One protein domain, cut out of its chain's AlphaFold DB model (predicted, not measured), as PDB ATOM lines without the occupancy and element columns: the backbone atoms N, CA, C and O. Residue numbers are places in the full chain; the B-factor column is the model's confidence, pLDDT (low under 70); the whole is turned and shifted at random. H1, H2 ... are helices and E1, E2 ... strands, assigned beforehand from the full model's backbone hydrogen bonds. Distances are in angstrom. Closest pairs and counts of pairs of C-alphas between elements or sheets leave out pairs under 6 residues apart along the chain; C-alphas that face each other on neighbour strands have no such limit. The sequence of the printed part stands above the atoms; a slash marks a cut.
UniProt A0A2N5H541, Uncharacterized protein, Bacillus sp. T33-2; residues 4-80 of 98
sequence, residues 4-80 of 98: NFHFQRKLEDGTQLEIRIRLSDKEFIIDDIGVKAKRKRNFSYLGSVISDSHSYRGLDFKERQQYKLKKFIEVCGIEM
ATOM      1  N   ASN A   4      21.259 -30.583   8.251       92.06
ATOM      2  CA  ASN A   4      20.903 -29.370   8.975       92.06
ATOM      3  C   ASN A   4      22.078 -28.980   9.870       92.06
ATOM      4  O   ASN A   4      22.570 -29.798  10.648       92.06
ATOM      5  N   PHE A   5      22.504 -27.730   9.766       94.56
ATOM      6  CA  PHE A   5      23.606 -27.135  10.506       94.56
ATOM      7  C   PHE A   5      23.067 -26.045  11.419       94.56
ATOM      8  O   PHE A   5      22.206 -25.256  11.030       94.56
ATOM      9  N   HIS A   6      23.567 -26.026  12.648       96.19
ATOM     10  CA  HIS A   6      23.136 -25.103  13.686       96.19
ATOM     11  C   HIS A   6      24.379 -24.430  14.257       96.19
ATOM     12  O   HIS A   6      25.169 -25.069  14.953       96.19
ATOM     13  N   PHE A   7      24.552 -23.146  13.961       96.12
ATOM     14  CA  PHE A   7      25.700 -22.370  14.411       96.12
ATOM     15  C   PHE A   7      25.272 -21.400  15.494       96.12
ATOM     16  O   PHE A   7      24.422 -20.538  15.274       96.12
ATOM     17  N   GLN A   8      25.866 -21.532  16.678       96.06
ATOM     18  CA  GLN A   8      25.636 -20.589  17.762       96.06
ATOM     19  C   GLN A   8      26.716 -19.511  17.765       96.06
ATOM     20  O   GLN A   8      27.909 -19.798  17.640       96.06
ATOM     21  N   ARG A   9      26.285 -18.260  17.920       94.81
ATOM     22  CA  ARG A   9      27.145 -17.082  18.056       94.81
ATOM     23  C   ARG A   9      26.689 -16.253  19.245       94.81
ATOM     24  O   ARG A   9      25.540 -16.337  19.680       94.81
ATOM     25  N   LYS A  10      27.598 -15.465  19.808       93.81
ATOM     26  CA  LYS A  10      27.302 -14.570  20.923       93.81
ATOM     27  C   LYS A  10      27.812 -13.181  20.583       93.81
ATOM     28  O   LYS A  10      28.989 -13.028  20.283       93.81
ATOM     29  N   LEU A  11      26.916 -12.207  20.636       91.31
ATOM     30  CA  LEU A  11      27.240 -10.802  20.443       91.31
ATOM     31  C   LEU A  11      27.844 -10.207  21.724       91.31
ATOM     32  O   LEU A  11      27.679 -10.753  22.824       91.31
ATOM     33  N   GLU A  12      28.521  -9.069  21.585       90.62
ATOM     34  CA  GLU A  12      29.189  -8.359  22.686       90.62
ATOM     35  C   GLU A  12      28.224  -7.959  23.812       90.62
ATOM     36  O   GLU A  12      28.556  -8.044  24.997       90.62
ATOM     37  N   ASP A  13      26.987  -7.603  23.460       90.62
ATOM     38  CA  ASP A  13      25.923  -7.245  24.405       90.62
ATOM     39  C   ASP A  13      25.430  -8.444  25.251       90.62
ATOM     40  O   ASP A  13      24.717  -8.276  26.249       90.62
ATOM     41  N   GLY A  14      25.850  -9.665  24.904       91.19
ATOM     42  CA  GLY A  14      25.471 -10.920  25.544       91.19
ATOM     43  C   GLY A  14      24.265 -11.618  24.915       91.19
ATOM     44  O   GLY A  14      23.828 -12.639  25.459       91.19
ATOM     45  N   THR A  15      23.737 -11.106  23.805       94.19
ATOM     46  CA  THR A  15      22.709 -11.758  22.991       94.19
ATOM     47  C   THR A  15      23.286 -13.004  22.317       94.19
ATOM     48  O   THR A  15      24.387 -12.986  21.769       94.19
ATOM     49  N   GLN A  16      22.551 -14.115  22.385       96.06
ATOM     50  CA  GLN A  16      22.889 -15.359  21.694       96.06
ATOM     51  C   GLN A  16      22.114 -15.441  20.380       96.06
ATOM     52  O   GLN A  16      20.911 -15.184  20.351       96.06
ATOM     53  N   LEU A  17      22.802 -15.841  19.320       96.38
ATOM     54  CA  LEU A  17      22.244 -16.092  17.999       96.38
ATOM     55  C   LEU A  17      22.373 -17.582  17.673       96.38
ATOM     56  O   LEU A  17      23.385 -18.199  18.001       96.38
ATOM     57  N   GLU A  18      21.358 -18.149  17.033       96.81
ATOM     58  CA  GLU A  18      21.403 -19.472  16.407       96.81
ATOM     59  C   GLU A  18      21.094 -19.308  14.918       96.81
ATOM     60  O   GLU A  18      19.965 -18.986  14.563       96.81
ATOM     61  N   ILE A  19      22.080 -19.530  14.052       96.50
ATOM     62  CA  ILE A  19      21.907 -19.518  12.601       96.50
ATOM     63  C   ILE A  19      21.664 -20.958  12.152       96.50
ATOM     64  O   ILE A  19      22.501 -21.837  12.380       96.50
ATOM     65  N   ARG A  20      20.515 -21.204  11.520       95.81
ATOM     66  CA  ARG A  20      20.147 -22.515  10.983       95.81
ATOM     67  C   ARG A  20      20.346 -22.531   9.485       95.81
ATOM     68  O   ARG A  20      19.780 -21.707   8.770       95.81
ATOM     69  N   ILE A  21      21.126 -23.489   9.014       95.25
ATOM     70  CA  ILE A  21      21.413 -23.672   7.597       95.25
ATOM     71  C   ILE A  21      21.016 -25.091   7.228       95.25
ATOM     72  O   ILE A  21      21.349 -26.037   7.935       95.25
ATOM     73  N   ARG A  22      20.316 -25.258   6.113       94.50
ATOM     74  CA  ARG A  22      19.995 -26.570   5.553       94.50
ATOM     75  C   ARG A  22      20.616 -26.718   4.176       94.50
ATOM     76  O   ARG A  22      20.634 -25.770   3.399       94.50
ATOM     77  N   LEU A  23      21.097 -27.916   3.873       92.56
ATOM     78  CA  LEU A  23      21.520 -28.291   2.529       92.56
ATOM     79  C   LEU A  23      20.331 -28.918   1.792       92.56
ATOM     80  O   LEU A  23      19.828 -29.962   2.211       92.56
ATOM     81  N   SER A  24      19.892 -28.290   0.702       90.81
ATOM     82  CA  SER A  24      18.803 -28.761  -0.163       90.81
ATOM     83  C   SER A  24      19.268 -28.693  -1.608       90.81
ATOM     84  O   SER A  24      19.759 -27.657  -2.024       90.81
ATOM     85  N   ASP A  25      19.151 -29.782  -2.367       87.00
ATOM     86  CA  ASP A  25      19.475 -29.803  -3.806       87.00
ATOM     87  C   ASP A  25      20.857 -29.223  -4.169       87.00
ATOM     88  O   ASP A  25      21.044 -28.634  -5.228       87.00
ATOM     89  N   LYS A  26      21.855 -29.462  -3.301       85.44
ATOM     90  CA  LYS A  26      23.243 -28.951  -3.386       85.44
ATOM     91  C   LYS A  26      23.410 -27.457  -3.083       85.44
ATOM     92  O   LYS A  26      24.519 -26.944  -3.209       85.44
ATOM     93  N   GLU A  27      22.364 -26.786  -2.624       89.06
ATOM     94  CA  GLU A  27      22.394 -25.393  -2.191       89.06
ATOM     95  C   GLU A  27      22.307 -25.295  -0.666       89.06
ATOM     96  O   GLU A  27      21.514 -25.986  -0.017       89.06
ATOM     97  N   PHE A  28      23.119 -24.412  -0.083       91.06
ATOM     98  CA  PHE A  28      22.963 -24.030   1.316       91.06
ATOM     99  C   PHE A  28      21.920 -22.934   1.432       91.06
ATOM    100  O   PHE A  28      22.030 -21.877   0.814       91.06
ATOM    101  N   ILE A  29      20.920 -23.188   2.262       91.75
ATOM    102  CA  ILE A  29      19.808 -22.282   2.502       91.75
ATOM    103  C   ILE A  29      19.834 -21.905   3.975       91.75
ATOM    104  O   ILE A  29      19.761 -22.777   4.841       91.75
ATOM    105  N   ILE A  30      19.912 -20.606   4.260       93.00
ATOM    106  CA  ILE A  30      19.699 -20.080   5.609       93.00
ATOM    107  C   ILE A  30      18.205 -20.204   5.904       93.00
ATOM    108  O   ILE A  30      17.385 -19.519   5.295       93.00
ATOM    109  N   ASP A  31      17.859 -21.129   6.789       92.88
ATOM    110  CA  ASP A  31      16.477 -21.506   7.072       92.88
ATOM    111  C   ASP A  31      15.825 -20.516   8.043       92.88
ATOM    112  O   ASP A  31      14.751 -19.975   7.770       92.88
ATOM    113  N   ASP A  32      16.507 -20.227   9.155       94.75
ATOM    114  CA  ASP A  32      16.057 -19.255  10.146       94.75
ATOM    115  C   ASP A  32      17.208 -18.777  11.042       94.75
ATOM    116  O   ASP A  32      18.289 -19.371  11.090       94.75
ATOM    117  N   ILE A  33      16.946 -17.707  11.789       96.19
ATOM    118  CA  ILE A  33      17.846 -17.144  12.790       96.19
ATOM    119  C   ILE A  33      17.084 -17.008  14.104       96.19
ATOM    120  O   ILE A  33      16.110 -16.262  14.219       96.19
ATOM    121  N   GLY A  34      17.540 -17.742  15.112       96.00
ATOM    122  CA  GLY A  34      17.087 -17.618  16.485       96.00
ATOM    123  C   GLY A  34      17.838 -16.504  17.200       96.00
ATOM    124  O   GLY A  34      19.065 -16.473  17.195       96.00
ATOM    125  N   VAL A  35      17.113 -15.630  17.893       95.62
ATOM    126  CA  VAL A  35      17.677 -14.590  18.758       95.62
ATOM    127  C   VAL A  35      17.255 -14.848  20.195       95.62
ATOM    128  O   VAL A  35      16.069 -14.938  20.510       95.62
ATOM    129  N   LYS A  36      18.224 -14.934  21.099       95.94
ATOM    130  CA  LYS A  36      18.000 -15.035  22.539       95.94
ATOM    131  C   LYS A  36      18.700 -13.874  23.224       95.94
ATOM    132  O   LYS A  36      19.900 -13.905  23.493       95.94
ATOM    133  N   ALA A  37      17.912 -12.843  23.515       91.75
ATOM    134  CA  ALA A  37      18.378 -11.679  24.251       91.75
ATOM    135  C   ALA A  37      18.922 -12.076  25.630       91.75
ATOM    136  O   ALA A  37      18.486 -13.058  26.249       91.75
ATOM    137  N   LYS A  38      19.848 -11.267  26.146       89.88
ATOM    138  CA  LYS A  38      20.408 -11.442  27.487       89.88
ATOM    139  C   LYS A  38      19.279 -11.600  28.516       89.88
ATOM    140  O   LYS A  38      18.327 -10.824  28.537       89.88
ATOM    141  N   ARG A  39      19.399 -12.602  29.394       88.94
ATOM    142  CA  ARG A  39      18.416 -12.964  30.445       88.94
ATOM    143  C   ARG A  39      17.103 -13.596  29.956       88.94
ATOM    144  O   ARG A  39      16.267 -13.930  30.793       88.94
ATOM    145  N   LYS A  40      16.895 -13.812  28.653       91.19
ATOM    146  CA  LYS A  40      15.768 -14.623  28.160       91.19
ATOM    147  C   LYS A  40      16.136 -16.108  28.167       91.19
ATOM    148  O   LYS A  40      17.287 -16.476  27.945       91.19
ATOM    149  N   ARG A  41      15.147 -16.968  28.438       89.38
ATOM    150  CA  ARG A  41      15.337 -18.429  28.487       89.38
ATOM    151  C   ARG A  41      15.340 -19.058  27.092       89.38
ATOM    152  O   ARG A  41      16.176 -19.915  26.827       89.38
ATOM    153  N   ASN A  42      14.447 -18.594  26.219       92.81
ATOM    154  CA  ASN A  42      14.170 -19.202  24.918       92.81
ATOM    155  C   ASN A  42      14.651 -18.313  23.764       92.81
ATOM    156  O   ASN A  42      14.736 -17.094  23.917       92.81
ATOM    157  N   PHE A  43      14.928 -18.940  22.622       93.25
ATOM    158  CA  PHE A  43      15.142 -18.250  21.353       93.25
ATOM    159  C   PHE A  43      13.807 -17.808  20.754       93.25
ATOM    160  O   PHE A  43      12.830 -18.559  20.779       93.25
ATOM    161  N   SER A  44      13.798 -16.608  20.186       92.75
ATOM    162  CA  SER A  44      12.760 -16.127  19.281       92.75
ATOM    163  C   SER A  44      13.284 -16.238  17.857       92.75
ATOM    164  O   SER A  44      14.331 -15.670  17.554       92.75
ATOM    165  N   TYR A  45      12.578 -16.955  16.992       93.94
ATOM    166  CA  TYR A  45      13.003 -17.148  15.607       93.94
ATOM    167  C   TYR A  45      12.467 -16.036  14.714       93.94
ATOM    168  O   TYR A  45      11.289 -15.677  14.780       93.94
ATOM    169  N   LEU A  46      13.343 -15.455  13.897       92.25
ATOM    170  CA  LEU A  46      12.986 -14.329  13.043       92.25
ATOM    171  C   LEU A  46      11.935 -14.721  12.006       92.25
ATOM    172  O   LEU A  46      11.047 -13.917  11.735       92.25
ATOM    173  N   GLY A  47      11.972 -15.941  11.472       88.31
ATOM    174  CA  GLY A  47      10.992 -16.436  10.511       88.31
ATOM    175  C   GLY A  47       9.553 -16.291  11.006       88.31
ATOM    176  O   GLY A  47       8.720 -15.731  10.288       88.31
ATOM    177  N   SER A  48       9.276 -16.706  12.248       85.69
ATOM    178  CA  SER A  48       7.942 -16.564  12.847       85.69
ATOM    179  C   SER A  48       7.588 -15.097  13.094       85.69
ATOM    180  O   SER A  48       6.528 -14.641  12.671       85.69
ATOM    181  N   VAL A  49       8.509 -14.327  13.684       85.81
ATOM    182  CA  VAL A  49       8.300 -12.899  13.998       85.81
ATOM    183  C   VAL A  49       7.999 -12.078  12.738       85.81
ATOM    184  O   VAL A  49       7.113 -11.226  12.739       85.81
ATOM    185  N   ILE A  50       8.716 -12.344  11.645       88.25
ATOM    186  CA  ILE A  50       8.537 -11.664  10.360       88.25
ATOM    187  C   ILE A  50       7.185 -12.028   9.746       88.25
ATOM    188  O   ILE A  50       6.476 -11.139   9.271       88.25
ATOM    189  N   SER A  51       6.817 -13.313   9.770       83.38
ATOM    190  CA  SER A  51       5.575 -13.799   9.155       83.38
ATOM    191  C   SER A  51       4.303 -13.207   9.774       83.38
ATOM    192  O   SER A  51       3.283 -13.057   9.093       83.38
ATOM    193  N   ASP A  52       4.386 -12.789  11.036       83.00
ATOM    194  CA  ASP A  52       3.287 -12.140  11.744       83.00
ATOM    195  C   ASP A  52       3.146 -10.644  11.443       83.00
ATOM    196  O   ASP A  52       2.116 -10.046  11.760       83.00
ATOM    197  N   SER A  53       4.123 -10.025  10.773       84.06
ATOM    198  CA  SER A  53       4.045  -8.608  10.418       84.06
ATOM    199  C   SER A  53       3.094  -8.353   9.240       84.06
ATOM    200  O   SER A  53       3.131  -9.029   8.209       84.06
ATOM    201  N   HIS A  54       2.250  -7.322   9.362       80.06
ATOM    202  CA  HIS A  54       1.317  -6.923   8.299       80.06
ATOM    203  C   HIS A  54       2.047  -6.541   7.001       80.06
ATOM    204  O   HIS A  54       1.569  -6.827   5.904       80.06
ATOM    205  N   SER A  55       3.225  -5.925   7.122       82.56
ATOM    206  CA  SER A  55       4.071  -5.552   5.988       82.56
ATOM    207  C   SER A  55       4.581  -6.764   5.214       82.56
ATOM    208  O   SER A  55       4.683  -6.676   4.002       82.56
ATOM    209  N   TYR A  56       4.837  -7.898   5.870       86.25
ATOM    210  CA  TYR A  56       5.275  -9.126   5.206       86.25
ATOM    211  C   TYR A  56       4.134  -9.867   4.494       86.25
ATOM    212  O   TYR A  56       4.327 -10.448   3.426       86.25
ATOM    213  N   ARG A  57       2.924  -9.843   5.066       85.19
ATOM    214  CA  ARG A  57       1.764 -10.573   4.523       85.19
ATOM    215  C   ARG A  57       1.319 -10.050   3.156       85.19
ATOM    216  O   ARG A  57       0.891 -10.851   2.329       85.19
ATOM    217  N   GLY A  58       1.469  -8.749   2.913       88.19
ATOM    218  CA  GLY A  58       1.140  -8.116   1.631       88.19
ATOM    219  C   GLY A  58       2.153  -8.351   0.506       88.19
ATOM    220  O   GLY A  58       1.839  -8.040  -0.635       88.19
ATOM    221  N   LEU A  59       3.338  -8.892   0.811       91.38
ATOM    222  CA  LEU A  59       4.404  -9.104  -0.172       91.38
ATOM    223  C   LEU A  59       4.178 -10.367  -1.005       91.38
ATOM    224  O   LEU A  59       3.645 -11.365  -0.501       91.38
ATOM    225  N   ASP A  60       4.671 -10.348  -2.240       93.00
ATOM    226  CA  ASP A  60       4.760 -11.530  -3.090       93.00
ATOM    227  C   ASP A  60       5.856 -12.509  -2.618       93.00
ATOM    228  O   ASP A  60       6.613 -12.254  -1.677       93.00
ATOM    229  N   PHE A  61       5.955 -13.682  -3.251       86.62
ATOM    230  CA  PHE A  61       6.939 -14.691  -2.849       86.62
ATOM    231  C   PHE A  61       8.390 -14.187  -2.919       86.62
ATOM    232  O   PHE A  61       9.176 -14.469  -2.014       86.62
ATOM    233  N   LYS A  62       8.762 -13.449  -3.968       90.25
ATOM    234  CA  LYS A  62      10.141 -12.997  -4.193       90.25
ATOM    235  C   LYS A  62      10.505 -11.875  -3.223       90.25
ATOM    236  O   LYS A  62      11.573 -11.913  -2.610       90.25
ATOM    237  N   GLU A  63       9.595 -10.933  -3.023       92.19
ATOM    238  CA  GLU A  63       9.704  -9.853  -2.048       92.19
ATOM    239  C   GLU A  63       9.821 -10.401  -0.624       92.19
ATOM    240  O   GLU A  63      10.639  -9.926   0.160       92.19
ATOM    241  N   ARG A  64       9.080 -11.463  -0.290       89.88
ATOM    242  CA  ARG A  64       9.193 -12.151   1.004       89.88
ATOM    243  C   ARG A  64      10.578 -12.747   1.241       89.88
ATOM    244  O   ARG A  64      11.067 -12.681   2.370       89.88
ATOM    245  N   GLN A  65      11.211 -13.327   0.219       88.06
ATOM    246  CA  GLN A  65      12.579 -13.850   0.345       88.06
ATOM    247  C   GLN A  65      13.582 -12.716   0.571       88.06
ATOM    248  O   GLN A  65      14.409 -12.791   1.478       88.06
ATOM    249  N   GLN A  66      13.461 -11.625  -0.190       90.50
ATOM    250  CA  GLN A  66      14.315 -10.447  -0.022       90.50
ATOM    251  C   GLN A  66      14.125  -9.790   1.349       90.50
ATOM    252  O   GLN A  66      15.100  -9.419   1.999       90.50
ATOM    253  N   TYR A  67      12.882  -9.694   1.823       91.44
ATOM    254  CA  TYR A  67      12.565  -9.156   3.140       91.44
ATOM    255  C   TYR A  67      13.197  -9.997   4.254       91.44
ATOM    256  O   TYR A  67      13.824  -9.447   5.159       91.44
ATOM    257  N   LYS A  68      13.076 -11.331   4.175       90.75
ATOM    258  CA  LYS A  68      13.716 -12.253   5.125       90.75
ATOM    259  C   LYS A  68      15.229 -12.078   5.137       90.75
ATOM    260  O   LYS A  68      15.793 -11.849   6.203       90.75
ATOM    261  N   LEU A  69      15.864 -12.101   3.965       90.12
ATOM    262  CA  LEU A  69      17.309 -11.913   3.844       90.12
ATOM    263  C   LEU A  69      17.757 -10.577   4.448       90.12
ATOM    264  O   LEU A  69      18.712 -10.538   5.218       90.12
ATOM    265  N   LYS A  70      17.034  -9.489   4.164       92.62
ATOM    266  CA  LYS A  70      17.324  -8.175   4.742       92.62
ATOM    267  C   LYS A  70      17.266  -8.206   6.270       92.62
ATOM    268  O   LYS A  70      18.181  -7.713   6.917       92.62
ATOM    269  N   LYS A  71      16.235  -8.823   6.852       93.00
ATOM    270  CA  LYS A  71      16.115  -8.968   8.312       93.00
ATOM    271  C   LYS A  71      17.202  -9.841   8.921       93.00
ATOM    272  O   LYS A  71      17.670  -9.544  10.013       93.00
ATOM    273  N   PHE A  72      17.623 -10.880   8.215       94.19
ATOM    274  CA  PHE A  72      18.724 -11.726   8.652       94.19
ATOM    275  C   PHE A  72      20.041 -10.946   8.693       94.19
ATOM    276  O   PHE A  72      20.745 -10.988   9.701       94.19
ATOM    277  N   ILE A  73      20.326 -10.164   7.650       93.81
ATOM    278  CA  ILE A  73      21.508  -9.296   7.588       93.81
ATOM    279  C   ILE A  73      21.453  -8.205   8.668       93.81
ATOM    280  O   ILE A  73      22.467  -7.948   9.304       93.81
ATOM    281  N   GLU A  74      20.290  -7.593   8.917       93.38
ATOM    282  CA  GLU A  74      20.121  -6.576   9.971       93.38
ATOM    283  C   GLU A  74      20.470  -7.105  11.376       93.38
ATOM    284  O   GLU A  74      20.932  -6.335  12.214       93.38
ATOM    285  N   VAL A  75      20.249  -8.397  11.644       91.81
ATOM    286  CA  VAL A  75      20.468  -9.000  12.971       91.81
ATOM    287  C   VAL A  75      21.860  -9.609  13.121       91.81
ATOM    288  O   VAL A  75      22.492  -9.428  14.158       91.81
ATOM    289  N   CYS A  76      22.329 -10.356  12.122       91.00
ATOM    290  CA  CYS A  76      23.597 -11.087  12.203       91.00
ATOM    291  C   CYS A  76      24.775 -10.340  11.576       91.00
ATOM    292  O   CYS A  76      25.922 -10.643  11.893       91.00
ATOM    293  N   GLY A  77      24.511  -9.391  10.678       93.50
ATOM    294  CA  GLY A  77      25.516  -8.890   9.749       93.50
ATOM    295  C   GLY A  77      25.801  -9.890   8.625       93.50
ATOM    296  O   GLY A  77      25.625 -11.100   8.768       93.50
ATOM    297  N   ILE A  78      26.233  -9.381   7.472       94.31
ATOM    298  CA  ILE A  78      26.510 -10.224   6.300       94.31
ATOM    299  C   ILE A  78      27.736 -11.125   6.503       94.31
ATOM    300  O   ILE A  78      27.741 -12.264   6.044       94.31
ATOM    301  N   GLU A  79      28.743 -10.641   7.231       95.19
ATOM    302  CA  GLU A  79      29.993 -11.361   7.495       95.19
ATOM    303  C   GLU A  79      29.732 -12.656   8.270       95.19
ATOM    304  O   GLU A  79      30.087 -13.735   7.802       95.19
ATOM    305  N   MET A  80      28.979 -12.581   9.370       94.69
ATOM    306  CA  MET A  80      28.627 -13.747  10.189       94.69
ATOM    307  C   MET A  80      27.833 -14.805   9.412       94.69
ATOM    308  O   MET A  80      28.012 -16.004   9.626       94.69
TER     309      MET A  80
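What this domain is: This is residues 4 to 80 of the 98 residues of an uncharacterized protein of Bacillus sp. T33-2 (UniProt A0A2N5H541). A twisted sheet of E1, E2 and E3 has the long helix H3 slanting over one face in two layers, and the short helices H1 and H2 lead from its E3 edge to H3. The 77 printed residues run E1 E2 E3 H1 H2 H3, mixed in class. The sheet, in that order, is a meander, each strand the antiparallel neighbour of the one before. The whole is compact, with a radius of gyration of the C-alphas of 13.1 A and spans of 36 by 33 by 21 A.

How they stand to each other: E1, residues 4 to 10, and E2, residues 16 to 24, form a hairpin; N 7 and O 19 are 2.9 A apart, within hydrogen-bond range. E2 and E3, residues 27 to 36, form another, with N 20 and O 32 at 2.9 A. H1, residues 46 to 51, only grazes the sheet with residues 46 to 48. H2, residues 54 to 57, is not on it. H3, residues 61 to 76, is over E3 at a height over the sheet of 9.8 A. Its residues 68 to 72 alone touch H1, the closest C-alphas being those of Gly 47 and Lys 68, 7.3 A. In H1 and H3 every O i to N i+4 pair is within hydrogen-bond range; H2 is too short for one.

Where its parts are: E1 begins at C-alpha 4 (20.903, -29.370, 8.975) and is 20.1 A long, E2 26.0 A, E3 27.2 A. H3, 22.7 A, ends at C-alpha 76 (23.597, -11.087, 12.203).

The domain as a whole: The two C-alphas farthest apart, those of Asp 25 and Arg 39, are 38.2 A apart. The printed part has no cut and no long link, and no printed residue is under 70 in pLDDT.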